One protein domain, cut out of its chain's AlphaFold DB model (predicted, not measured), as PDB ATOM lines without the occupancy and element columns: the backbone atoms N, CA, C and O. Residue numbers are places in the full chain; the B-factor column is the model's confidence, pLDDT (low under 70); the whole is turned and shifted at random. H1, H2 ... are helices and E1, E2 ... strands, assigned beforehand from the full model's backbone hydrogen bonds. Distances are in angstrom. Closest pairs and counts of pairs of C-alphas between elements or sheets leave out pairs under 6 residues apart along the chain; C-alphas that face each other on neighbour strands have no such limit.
ATOM      1  N   TYR A   9     -32.580  48.307 -26.678       98.38
ATOM      2  CA  TYR A   9     -32.273  47.933 -25.293       98.38
ATOM      3  C   TYR A   9     -30.926  47.215 -25.138       98.38
ATOM      4  O   TYR A   9     -30.262  47.366 -24.116       98.38
ATOM      5  N   CYS A  10     -30.474  46.506 -26.170       98.44
ATOM      6  CA  CYS A  10     -29.169  45.861 -26.204       98.44
ATOM      7  C   CYS A  10     -28.059  46.915 -26.253       98.44
ATOM      8  O   CYS A  10     -27.125  46.883 -25.452       98.44
ATOM      9  N   ARG A  11     -28.211  47.928 -27.122       98.12
ATOM     10  CA  ARG A  11     -27.308  49.090 -27.156       98.12
ATOM     11  C   ARG A  11     -27.298  49.841 -25.824       98.12
ATOM     12  O   ARG A  11     -26.230  50.242 -25.365       98.12
ATOM     13  N   ARG A  12     -28.461  49.988 -25.185       98.38
ATOM     14  CA  ARG A  12     -28.575  50.620 -23.866       98.38
ATOM     15  C   ARG A  12     -27.789  49.855 -22.794       98.38
ATOM     16  O   ARG A  12     -26.970  50.469 -22.116       98.38
ATOM     17  N   TRP A  13     -27.949  48.530 -22.699       98.56
ATOM     18  CA  TRP A  13     -27.166  47.705 -21.764       98.56
ATOM     19  C   TRP A  13     -25.660  47.812 -22.029       98.56
ATOM     20  O   TRP A  13     -24.869  47.921 -21.096       98.56
ATOM     21  N   ASN A  14     -25.243  47.846 -23.298       97.69
ATOM     22  CA  ASN A  14     -23.829  47.981 -23.663       97.69
ATOM     23  C   ASN A  14     -23.209  49.275 -23.130       97.69
ATOM     24  O   ASN A  14     -22.084  49.247 -22.631       97.69
ATOM     25  N   LYS A  15     -23.951  50.384 -23.236       98.06
ATOM     26  CA  LYS A  15     -23.525  51.708 -22.774       98.06
ATOM     27  C   LYS A  15     -23.466  51.798 -21.249       98.06
ATOM     28  O   LYS A  15     -22.530  52.382 -20.720       98.06
ATOM     29  N   GLU A  16     -24.470  51.258 -20.566       98.31
ATOM     30  CA  GLU A  16     -24.622  51.416 -19.114       98.31
ATOM     31  C   GLU A  16     -23.807  50.384 -18.316       98.31
ATOM     32  O   GLU A  16     -23.215  50.717 -17.297       98.31
ATOM     33  N   VAL A  17     -23.738  49.137 -18.792       98.44
ATOM     34  CA  VAL A  17     -23.170  48.002 -18.042       98.44
ATOM     35  C   VAL A  17     -22.051  47.303 -18.811       98.44
ATOM     36  O   VAL A  17     -20.998  46.985 -18.250       98.44
ATOM     37  N   GLY A  18     -22.254  47.061 -20.107       97.50
ATOM     38  CA  GLY A  18     -21.429  46.133 -20.882       97.50
ATOM     39  C   GLY A  18     -19.934  46.451 -20.919       97.50
ATOM     40  O   GLY A  18     -19.130  45.523 -20.889       97.50
ATOM     41  N   GLY A  19     -19.547  47.730 -20.933       96.44
ATOM     42  CA  GLY A  19     -18.133  48.137 -20.906       96.44
ATOM     43  C   GLY A  19     -17.421  47.897 -19.563       96.44
ATOM     44  O   GLY A  19     -16.194  47.820 -19.507       96.44
ATOM     45  N   GLY A  20     -18.172  47.786 -18.465       97.31
ATOM     46  CA  GLY A  20     -17.642  47.517 -17.124       97.31
ATOM     47  C   GLY A  20     -17.774  46.063 -16.682       97.31
ATOM     48  O   GLY A  20     -17.021  45.636 -15.813       97.31
ATOM     49  N   TYR A  21     -18.689  45.308 -17.295       98.31
ATOM     50  CA  TYR A  21     -19.144  44.010 -16.802       98.31
ATOM     51  C   TYR A  21     -18.008  43.031 -16.471       98.31
ATOM     52  O   TYR A  21     -17.957  42.509 -15.366       98.31
ATOM     53  N   SER A  22     -17.038  42.834 -17.370       97.88
ATOM     54  CA  SER A  22     -15.926  41.885 -17.154       97.88
ATOM     55  C   SER A  22     -15.024  42.217 -15.959       97.88
ATOM     56  O   SER A  22     -14.262  41.365 -15.502       97.88
ATOM     57  N   ARG A  23     -15.082  43.452 -15.449       97.69
ATOM     58  CA  ARG A  23     -14.291  43.896 -14.297       97.69
ATOM     59  C   ARG A  23     -15.004  43.668 -12.964       97.69
ATOM     60  O   ARG A  23     -14.329  43.764 -11.940       97.69
ATOM     61  N   THR A  24     -16.304  43.366 -12.966       97.38
ATOM     62  CA  THR A  24     -17.085  43.105 -11.746       97.38
ATOM     63  C   THR A  24     -16.886  41.671 -11.250       97.38
ATOM     64  O   THR A  24     -16.348  40.822 -11.967       97.38
ATOM     65  N   ALA A  25     -17.307  41.381 -10.016       97.00
ATOM     66  CA  ALA A  25     -17.276  40.019  -9.483       97.00
ATOM     67  C   ALA A  25     -18.200  39.089 -10.287       97.00
ATOM     68  O   ALA A  25     -17.805  37.982 -10.650       97.00
ATOM     69  N   GLU A  26     -19.387  39.576 -10.652       97.50
ATOM     70  CA  GLU A  26     -20.361  38.865 -11.479       97.50
ATOM     71  C   GLU A  26     -19.797  38.543 -12.855       97.50
ATOM     72  O   GLU A  26     -19.884  37.399 -13.286       97.50
ATOM     73  N   GLY A  27     -19.173  39.508 -13.538       97.62
ATOM     74  CA  GLY A  27     -18.620  39.260 -14.868       97.62
ATOM     75  C   GLY A  27     -17.386  38.361 -14.874       97.62
ATOM     76  O   GLY A  27     -17.111  37.727 -15.891       97.62
ATOM     77  N   ARG A  28     -16.662  38.258 -13.753       97.25
ATOM     78  CA  ARG A  28     -15.592  37.261 -13.579       97.25
ATOM     79  C   ARG A  28     -16.156  35.867 -13.310       97.25
ATOM     80  O   ARG A  28     -15.657  34.902 -13.879       97.25
ATOM     81  N   ALA A  29     -17.190  35.766 -12.477       96.75
ATOM     82  CA  ALA A  29     -17.843  34.500 -12.152       96.75
ATOM     83  C   ALA A  29     -18.693  33.951 -13.315       96.75
ATOM     84  O   ALA A  29     -18.762  32.740 -13.514       96.75
ATOM     85  N   ALA A  30     -19.299  34.832 -14.111       97.12
ATOM     86  CA  ALA A  30     -20.104  34.513 -15.285       97.12
ATOM     87  C   ALA A  30     -19.677  35.371 -16.496       97.12
ATOM     88  O   ALA A  30     -20.337  36.358 -16.833       97.12
ATOM     89  N   PRO A  31     -18.582  35.007 -17.194       97.56
ATOM     90  CA  PRO A  31     -18.095  35.761 -18.346       97.56
ATOM     91  C   PRO A  31     -19.145  35.925 -19.449       97.56
ATOM     92  O   PRO A  31     -19.737  34.959 -19.937       97.56
ATOM     93  N   LEU A  32     -19.345  37.168 -19.890       97.88
ATOM     94  CA  LEU A  32     -20.342  37.488 -20.906       97.88
ATOM     95  C   LEU A  32     -19.935  36.949 -22.283       97.88
ATOM     96  O   LEU A  32     -18.929  37.363 -22.853       97.88
ATOM     97  N   LYS A  33     -20.801  36.129 -22.883       96.62
ATOM     98  CA  LYS A  33     -20.777  35.825 -24.323       96.62
ATOM     99  C   LYS A  33     -21.933  36.523 -25.031       96.62
ATOM    100  O   LYS A  33     -23.053  36.540 -24.512       96.62
ATOM    101  N   ARG A  34     -21.668  37.090 -26.208       96.75
ATOM    102  CA  ARG A  34     -22.678  37.707 -27.082       96.75
ATOM    103  C   ARG A  34     -22.940  36.811 -28.270       96.75
ATOM    104  O   ARG A  34     -21.990  36.391 -28.923       96.75
ATOM    105  N   VAL A  35     -24.206  36.542 -28.543       97.25
ATOM    106  CA  VAL A  35     -24.625  35.709 -29.671       97.25
ATOM    107  C   VAL A  35     -25.936  36.214 -30.257       97.25
ATOM    108  O   VAL A  35     -26.728  36.819 -29.543       97.25
ATOM    109  N   GLY A  36     -26.171  35.963 -31.544       97.00
ATOM    110  CA  GLY A  36     -27.491  36.160 -32.149       97.00
ATOM    111  C   GLY A  36     -28.479  35.062 -31.740       97.00
ATOM    112  O   GLY A  36     -28.065  34.013 -31.234       97.00
ATOM    113  N   ARG A  37     -29.775  35.288 -31.992       95.06
ATOM    114  CA  ARG A  37     -30.850  34.316 -31.698       95.06
ATOM    115  C   ARG A  37     -30.647  32.962 -32.392       95.06
ATOM    116  O   ARG A  37     -30.980  31.940 -31.806       95.06
ATOM    117  N   ASP A  38     -30.025  32.949 -33.570       93.62
ATOM    118  CA  ASP A  38     -29.802  31.734 -34.373       93.62
ATOM    119  C   ASP A  38     -28.479  31.016 -34.048       93.62
ATOM    120  O   ASP A  38     -28.016  30.137 -34.779       93.62
ATOM    121  N   SER A  39     -27.801  31.413 -32.969       95.56
ATOM    122  CA  SER A  39     -26.517  30.819 -32.616       95.56
ATOM    123  C   SER A  39     -26.666  29.372 -32.161       95.56
ATOM    124  O   SER A  39     -27.431  29.065 -31.248       95.56
ATOM    125  N   LYS A  40     -25.816  28.492 -32.702       95.38
ATOM    126  CA  LYS A  40     -25.738  27.079 -32.301       95.38
ATOM    127  C   LYS A  40     -25.437  26.880 -30.811       95.38
ATOM    128  O   LYS A  40     -25.747  25.821 -30.286       95.38
ATOM    129  N   ILE A  41     -24.865  27.873 -30.118       93.31
ATOM    130  CA  ILE A  41     -24.628  27.783 -28.665       93.31
ATOM    131  C   ILE A  41     -25.934  27.728 -27.861       93.31
ATOM    132  O   ILE A  41     -25.920  27.306 -26.712       93.31
ATOM    133  N   LEU A  42     -27.042  28.187 -28.452       95.31
ATOM    134  CA  LEU A  42     -28.372  28.169 -27.847       95.31
ATOM    135  C   LEU A  42     -29.113  26.854 -28.131       95.31
ATOM    136  O   LEU A  42     -30.256  26.695 -27.708       95.31
ATOM    137  N   ALA A  43     -28.491  25.909 -28.846       93.62
ATOM    138  CA  ALA A  43     -29.083  24.603 -29.088       93.62
ATOM    139  C   ALA A  43     -29.358  23.893 -27.752       93.62
ATOM    140  O   ALA A  43     -28.467  23.746 -26.919       93.62
ATOM    141  N   GLY A  44     -30.604  23.461 -27.556       91.88
ATOM    142  CA  GLY A  44     -31.056  22.833 -26.313       91.88
ATOM    143  C   GLY A  44     -31.536  23.809 -25.234       91.88
ATOM    144  O   GLY A  44     -32.033  23.356 -24.207       91.88
ATOM    145  N   PHE A  45     -31.442  25.126 -25.448       96.06
ATOM    146  CA  PHE A  45     -32.065  26.120 -24.566       96.06
ATOM    147  C   PHE A  45     -33.483  26.436 -25.033       96.06
ATOM    148  O   PHE A  45     -33.817  26.288 -26.212       96.06
ATOM    149  N   ALA A  46     -34.329  26.909 -24.113       95.19
ATOM    150  CA  ALA A  46     -35.651  27.380 -24.501       95.19
ATOM    151  C   ALA A  46     -35.517  28.592 -25.448       95.19
ATOM    152  O   ALA A  46     -34.633  29.433 -25.220       95.19
ATOM    153  N   PRO A  47     -36.385  28.721 -26.472       95.12
ATOM    154  CA  PRO A  47     -36.289  29.783 -27.465       95.12
ATOM    155  C   PRO A  47     -36.181  31.180 -26.851       95.12
ATOM    156  O   PRO A  47     -36.760  31.476 -25.801       95.12
ATOM    157  N   VAL A  48     -35.441  32.055 -27.526       96.88
ATOM    158  CA  VAL A  48     -35.284  33.454 -27.123       96.88
ATOM    159  C   VAL A  48     -36.123  34.334 -28.033       96.88
ATOM    160  O   VAL A  48     -35.772  34.569 -29.186       96.88
ATOM    161  N   ILE A  49     -37.233  34.829 -27.492       94.88
ATOM    162  CA  ILE A  49     -38.195  35.650 -28.236       94.88
ATOM    163  C   ILE A  49     -37.781  37.128 -28.224       94.88
ATOM    164  O   ILE A  49     -37.806  37.801 -29.254       94.88
ATOM    165  N   TYR A  50     -37.312  37.629 -27.080       95.62
ATOM    166  CA  TYR A  50     -36.987  39.043 -26.883       95.62
ATOM    167  C   TYR A  50     -35.481  39.282 -26.729       95.62
ATOM    168  O   TYR A  50     -34.741  38.428 -26.241       95.62
ATOM    169  N   THR A  51     -35.019  40.465 -27.132       97.62
ATOM    170  CA  THR A  51     -33.634  40.918 -26.936       97.62
ATOM    171  C   THR A  51     -33.601  42.254 -26.182       97.62
ATOM    172  O   THR A  51     -34.443  43.111 -26.464       97.62
ATOM    173  N   PRO A  52     -32.621  42.475 -25.284       98.56
ATOM    174  CA  PRO A  52     -31.605  41.504 -24.880       98.56
ATOM    175  C   PRO A  52     -32.216  40.409 -23.996       98.56
ATOM    176  O   PRO A  52     -33.138  40.671 -23.234       98.56
ATOM    177  N   THR A  53     -31.698  39.187 -24.094       98.75
ATOM    178  CA  THR A  53     -31.939  38.138 -23.089       98.75
ATOM    179  C   THR A  53     -30.593  37.699 -22.531       98.75
ATOM    180  O   THR A  53     -29.664  37.396 -23.284       98.75
ATOM    181  N   PHE A  54     -30.446  37.670 -21.214       98.56
ATOM    182  CA  PHE A  54     -29.231  37.213 -20.546       98.56
ATOM    183  C   PHE A  54     -29.487  35.820 -20.012       98.56
ATOM    184  O   PHE A  54     -30.365  35.651 -19.185       98.56
ATOM    185  N   ILE A  55     -28.736  34.836 -20.494       98.44
ATOM    186  CA  ILE A  55     -28.860  33.446 -20.061       98.44
ATOM    187  C   ILE A  55     -27.632  33.126 -19.218       98.44
ATOM    188  O   ILE A  55     -26.506  33.274 -19.705       98.44
ATOM    189  N   LEU A  56     -27.853  32.704 -17.974       98.12
ATOM    190  CA  LEU A  56     -26.824  32.104 -17.139       98.12
ATOM    191  C   LEU A  56     -26.801  30.606 -17.431       98.12
ATOM    192  O   LEU A  56     -27.829  29.936 -17.345       98.12
ATOM    193  N   ALA A  57     -25.635  30.078 -17.782       96.56
ATOM    194  CA  ALA A  57     -25.488  28.673 -18.126       96.56
ATOM    195  C   ALA A  57     -24.185  28.097 -17.576       96.56
ATOM    196  O   ALA A  57     -23.157  28.775 -17.547       96.56
ATOM    197  N   GLN A  58     -24.225  26.823 -17.200       94.50
ATOM    198  CA  GLN A  58     -23.068  26.052 -16.753       94.50
ATOM    199  C   GLN A  58     -23.159  24.642 -17.334       94.50
ATOM    200  O   GLN A  58     -24.230  24.039 -17.335       94.50
ATOM    201  N   ASN A  59     -22.044  24.122 -17.858       92.25
ATOM    202  CA  ASN A  59     -21.956  22.778 -18.449       92.25
ATOM    203  C   ASN A  59     -23.038  22.492 -19.507       92.25
ATOM    204  O   ASN A  59     -23.620  21.414 -19.541       92.25
ATOM    205  N   GLY A  60     -23.337  23.485 -20.353       90.56
ATOM    206  CA  GLY A  60     -24.346  23.353 -21.408       90.56
ATOM    207  C   GLY A  60     -25.790  23.307 -20.905       90.56
ATOM    208  O   GLY A  60     -26.678  22.984 -21.685       90.56
ATOM    209  N   ARG A  61     -26.043  23.641 -19.633       93.88
ATOM    210  CA  ARG A  61     -27.386  23.741 -19.061       93.88
ATOM    211  C   ARG A  61     -27.693  25.175 -18.661       93.88
ATOM    212  O   ARG A  61     -26.883  25.829 -18.005       93.88
ATOM    213  N   GLU A  62     -28.878  25.638 -19.027       96.75
ATOM    214  CA  GLU A  62     -29.418  26.903 -18.550       96.75
ATOM    215  C   GLU A  62     -29.779  26.814 -17.061       96.75
ATOM    216  O   GLU A  62     -30.438  25.873 -16.622       96.75
ATOM    217  N   LEU A  63     -29.317  27.797 -16.289       96.44
ATOM    218  CA  LEU A  63     -29.573  27.939 -14.854       96.44
ATOM    219  C   LEU A  63     -30.631  29.010 -14.566       96.44
ATOM    220  O   LEU A  63     -31.288  28.968 -13.533       96.44
ATOM    221  N   GLY A  64     -30.795  29.962 -15.484       97.19
ATOM    222  CA  GLY A  64     -31.790  31.023 -15.412       97.19
ATOM    223  C   GLY A  64     -31.596  32.038 -16.531       97.19
ATOM    224  O   GLY A  64     -30.583  32.014 -17.245       97.19
ATOM    225  N   ARG A  65     -32.561  32.952 -16.676       98.06
ATOM    226  CA  ARG A  65     -32.466  34.051 -17.635       98.06
ATOM    227  C   ARG A  65     -33.130  35.340 -17.156       98.06
ATOM    228  O   ARG A  65     -34.113  35.302 -16.428       98.06
ATOM    229  N   ILE A  66     -32.631  36.454 -17.678       98.44
ATOM    230  CA  ILE A  66     -33.218  37.797 -17.595       98.44
ATOM    231  C   ILE A  66     -33.711  38.171 -18.989       98.44
ATOM    232  O   ILE A  66     -32.948  38.063 -19.954       98.44
ATOM    233  N   THR A  67     -34.961  38.613 -19.105       97.81
ATOM    234  CA  THR A  67     -35.561  38.994 -20.393       97.81
ATOM    235  C   THR A  67     -35.803  40.497 -20.439       97.81
ATOM    236  O   THR A  67     -36.549  41.042 -19.635       97.81
ATOM    237  N   GLY A  68     -35.207  41.162 -21.425       97.81
ATOM    238  CA  GLY A  68     -35.266  42.610 -21.574       97.81
ATOM    239  C   GLY A  68     -34.208  43.344 -20.750       97.81
ATOM    240  O   GLY A  68     -33.300  42.755 -20.164       97.81
ATOM    241  N   TYR A  69     -34.294  44.673 -20.772       98.50
ATOM    242  CA  TYR A  69     -33.406  45.544 -20.007       98.50
ATOM    243  C   TYR A  69     -34.099  46.874 -19.661       98.50
ATOM    244  O   TYR A  69     -34.021  47.830 -20.441       98.50
ATOM    245  N   PRO A  70     -34.791  46.956 -18.511       97.31
ATOM    246  CA  PRO A  70     -35.442  48.194 -18.077       97.31
ATOM    247  C   PRO A  70     -34.431  49.251 -17.589       97.31
ATOM    248  O   PRO A  70     -34.658  50.453 -17.757       97.31
ATOM    249  N   GLY A  71     -33.280  48.819 -17.061       98.19
ATOM    250  CA  GLY A  71     -32.166  49.675 -16.650       98.19
ATOM    251  C   GLY A  71     -31.170  48.948 -15.741       98.19
ATOM    252  O   GLY A  71     -31.421  47.823 -15.308       98.19
ATOM    253  N   GLN A  72     -30.043  49.600 -15.436       98.19
ATOM    254  CA  GLN A  72     -28.920  48.969 -14.730       98.19
ATOM    255  C   GLN A  72     -29.272  48.430 -13.335       98.19
ATOM    256  O   GLN A  72     -28.806  47.356 -12.976       98.19
ATOM    257  N   LEU A  73     -30.103  49.142 -12.561       97.44
ATOM    258  CA  LEU A  73     -30.448  48.743 -11.190       97.44
ATOM    259  C   LEU A  73     -31.181  47.396 -11.175       97.44
ATOM    260  O   LEU A  73     -30.754  46.478 -10.482       97.44
ATOM    261  N   TYR A  74     -32.195  47.256 -12.030       97.62
ATOM    262  CA  TYR A  74     -32.939  46.010 -12.216       97.62
ATOM    263  C   TYR A  74     -32.046  44.875 -12.714       97.62
ATOM    264  O   TYR A  74     -32.118  43.763 -12.207       97.62
ATOM    265  N   PHE A  75     -31.164  45.153 -13.682       98.44
ATOM    266  CA  PHE A  75     -30.251  44.136 -14.198       98.44
ATOM    267  C   PHE A  75     -29.354  43.560 -13.101       98.44
ATOM    268  O   PHE A  75     -29.199  42.345 -13.022       98.44
ATOM    269  N   TRP A  76     -28.765  44.412 -12.259       97.81
ATOM    270  CA  TRP A  76     -27.892  43.948 -11.182       97.81
ATOM    271  C   TRP A  76     -28.659  43.197 -10.093       97.81
ATOM    272  O   TRP A  76     -28.152  42.198  -9.583       97.81
ATOM    273  N   GLU A  77     -29.876  43.632  -9.770       97.06
ATOM    274  CA  GLU A  77     -30.738  42.934  -8.818       97.06
ATOM    275  C   GLU A  77     -31.115  41.532  -9.323       97.06
ATOM    276  O   GLU A  77     -30.849  40.541  -8.639       97.06
ATOM    277  N   GLU A  78     -31.651  41.428 -10.540       97.94
ATOM    278  CA  GLU A  78     -32.044  40.144 -11.127       97.94
ATOM    279  C   GLU A  78     -30.839  39.227 -11.357       97.94
ATOM    280  O   GLU A  78     -30.922  38.024 -11.112       97.94
ATOM    281  N   LEU A  79     -29.691  39.777 -11.771       97.94
ATOM    282  CA  LEU A  79     -28.465  38.997 -11.918       97.94
ATOM    283  C   LEU A  79     -28.012  38.437 -10.569       97.94
ATOM    284  O   LEU A  79     -27.703  37.250 -10.484       97.94
ATOM    285  N   SER A  80     -28.019  39.256  -9.512       96.12
ATOM    286  CA  SER A  80     -27.669  38.815  -8.159       96.12
ATOM    287  C   SER A  80     -28.589  37.692  -7.684       96.12
ATOM    288  O   SER A  80     -28.104  36.713  -7.115       96.12
ATOM    289  N   GLN A  81     -29.901  37.811  -7.903       96.25
ATOM    290  CA  GLN A  81     -30.866  36.771  -7.537       96.25
ATOM    291  C   GLN A  81     -30.625  35.486  -8.340       96.25
ATOM    292  O   GLN A  81     -30.452  34.422  -7.750       96.25
ATOM    293  N   MET A  82     -30.507  35.593  -9.667       97.44
ATOM    294  CA  MET A  82     -30.268  34.460 -10.566       97.44
ATOM    295  C   MET A  82     -28.971  33.710 -10.225       97.44
ATOM    296  O   MET A  82     -28.955  32.481 -10.199       97.44
ATOM    297  N   MET A  83     -27.886  34.433  -9.934       96.81
ATOM    298  CA  MET A  83     -26.608  33.837  -9.528       96.81
ATOM    299  C   MET A  83     -26.700  33.174  -8.150       96.81
ATOM    300  O   MET A  83     -26.196  32.065  -7.980       96.81
ATOM    301  N   SER A  84     -27.411  33.789  -7.201       95.88
ATOM    302  CA  SER A  84     -27.619  33.211  -5.866       95.88
ATOM    303  C   SER A  84     -28.422  31.909  -5.935       95.88
ATOM    304  O   SER A  84     -28.020  30.911  -5.342       95.88
ATOM    305  N   SER A  85     -29.507  31.874  -6.717       95.94
ATOM    306  CA  SER A  85     -30.289  30.652  -6.961       95.94
ATOM    307  C   SER A  85     -29.478  29.552  -7.650       95.94
ATOM    308  O   SER A  85     -29.737  28.371  -7.441       95.94
ATOM    309  N   ALA A  86     -28.472  29.932  -8.440       95.12
ATOM    310  CA  ALA A  86     -27.526  29.018  -9.069       95.12
ATOM    311  C   ALA A  86     -26.366  28.580  -8.147       95.12
ATOM    312  O   ALA A  86     -25.504  27.820  -8.586       95.12
ATOM    313  N   GLY A  87     -26.310  29.056  -6.897       94.81
ATOM    314  CA  GLY A  87     -25.219  28.758  -5.963       94.81
ATOM    315  C   GLY A  87     -23.903  29.478  -6.285       94.81
ATOM    316  O   GLY A  87     -22.847  29.065  -5.812       94.81
TER     317      GLY A  87
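Overview. This is residues 9 to 87 of the 92 residues of an uncharacterized protein of Hyphomicrobium sp. 32-62-53 (UniProt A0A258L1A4). A two-strand hairpin, E1 and E2, has the longest helix, H3, packed on it, mostly on E2. H1 lies crosswise by H3's first residue, and a long loop, residues 30 to 52, joins short H2 to E1. The 79 printed residues, class mixed, hold three named helices and two antiparallel strands, ordered H1 H2 E1 E2 H3. The whole is compact, radius of gyration of the C-alphas 12.1 A, spanning 29 by 28 by 18 A.

Along the chain. Find C-alpha 9 at (-32.273, 47.933, -25.293), where H1, residues 9 to 18, begins its 11.8 A. Next come H2, 25 to 29, 6.2 A; E1, 53 to 58, 16.3 A; E2, 61 to 67, 17.4 A; and H3, 72 to 85, 19.9 A, ending at (-30.289, 30.652, -6.961).

Arrangement. In the hairpin, find N 54 and O 66, 2.8 A apart, within hydrogen-bond range; the strands' directions differ by 161 degrees. The closest C-alphas of E2 and H3 are Gly 64 and Met 82, 6.1 A. H1 and H3 only just touch, with 3 pairs of C-alphas within 8 A, through residue 72 of H3 alone; the closest are Glu 16 and Gln 72, 6.6 A, and the lines are about perpendicular, 78 degrees. H2 and H3 are near each other. Every O i to N i+4 pair in H1, H2 and H3 is within hydrogen-bond range.

Size, cuts and confidence. The printed part has no cut; its farthest C-alphas, Lys 40 and Leu 73, are 30.6 A apart. The link H2 to E1 is long; no printed residue is under 70 in pLDDT.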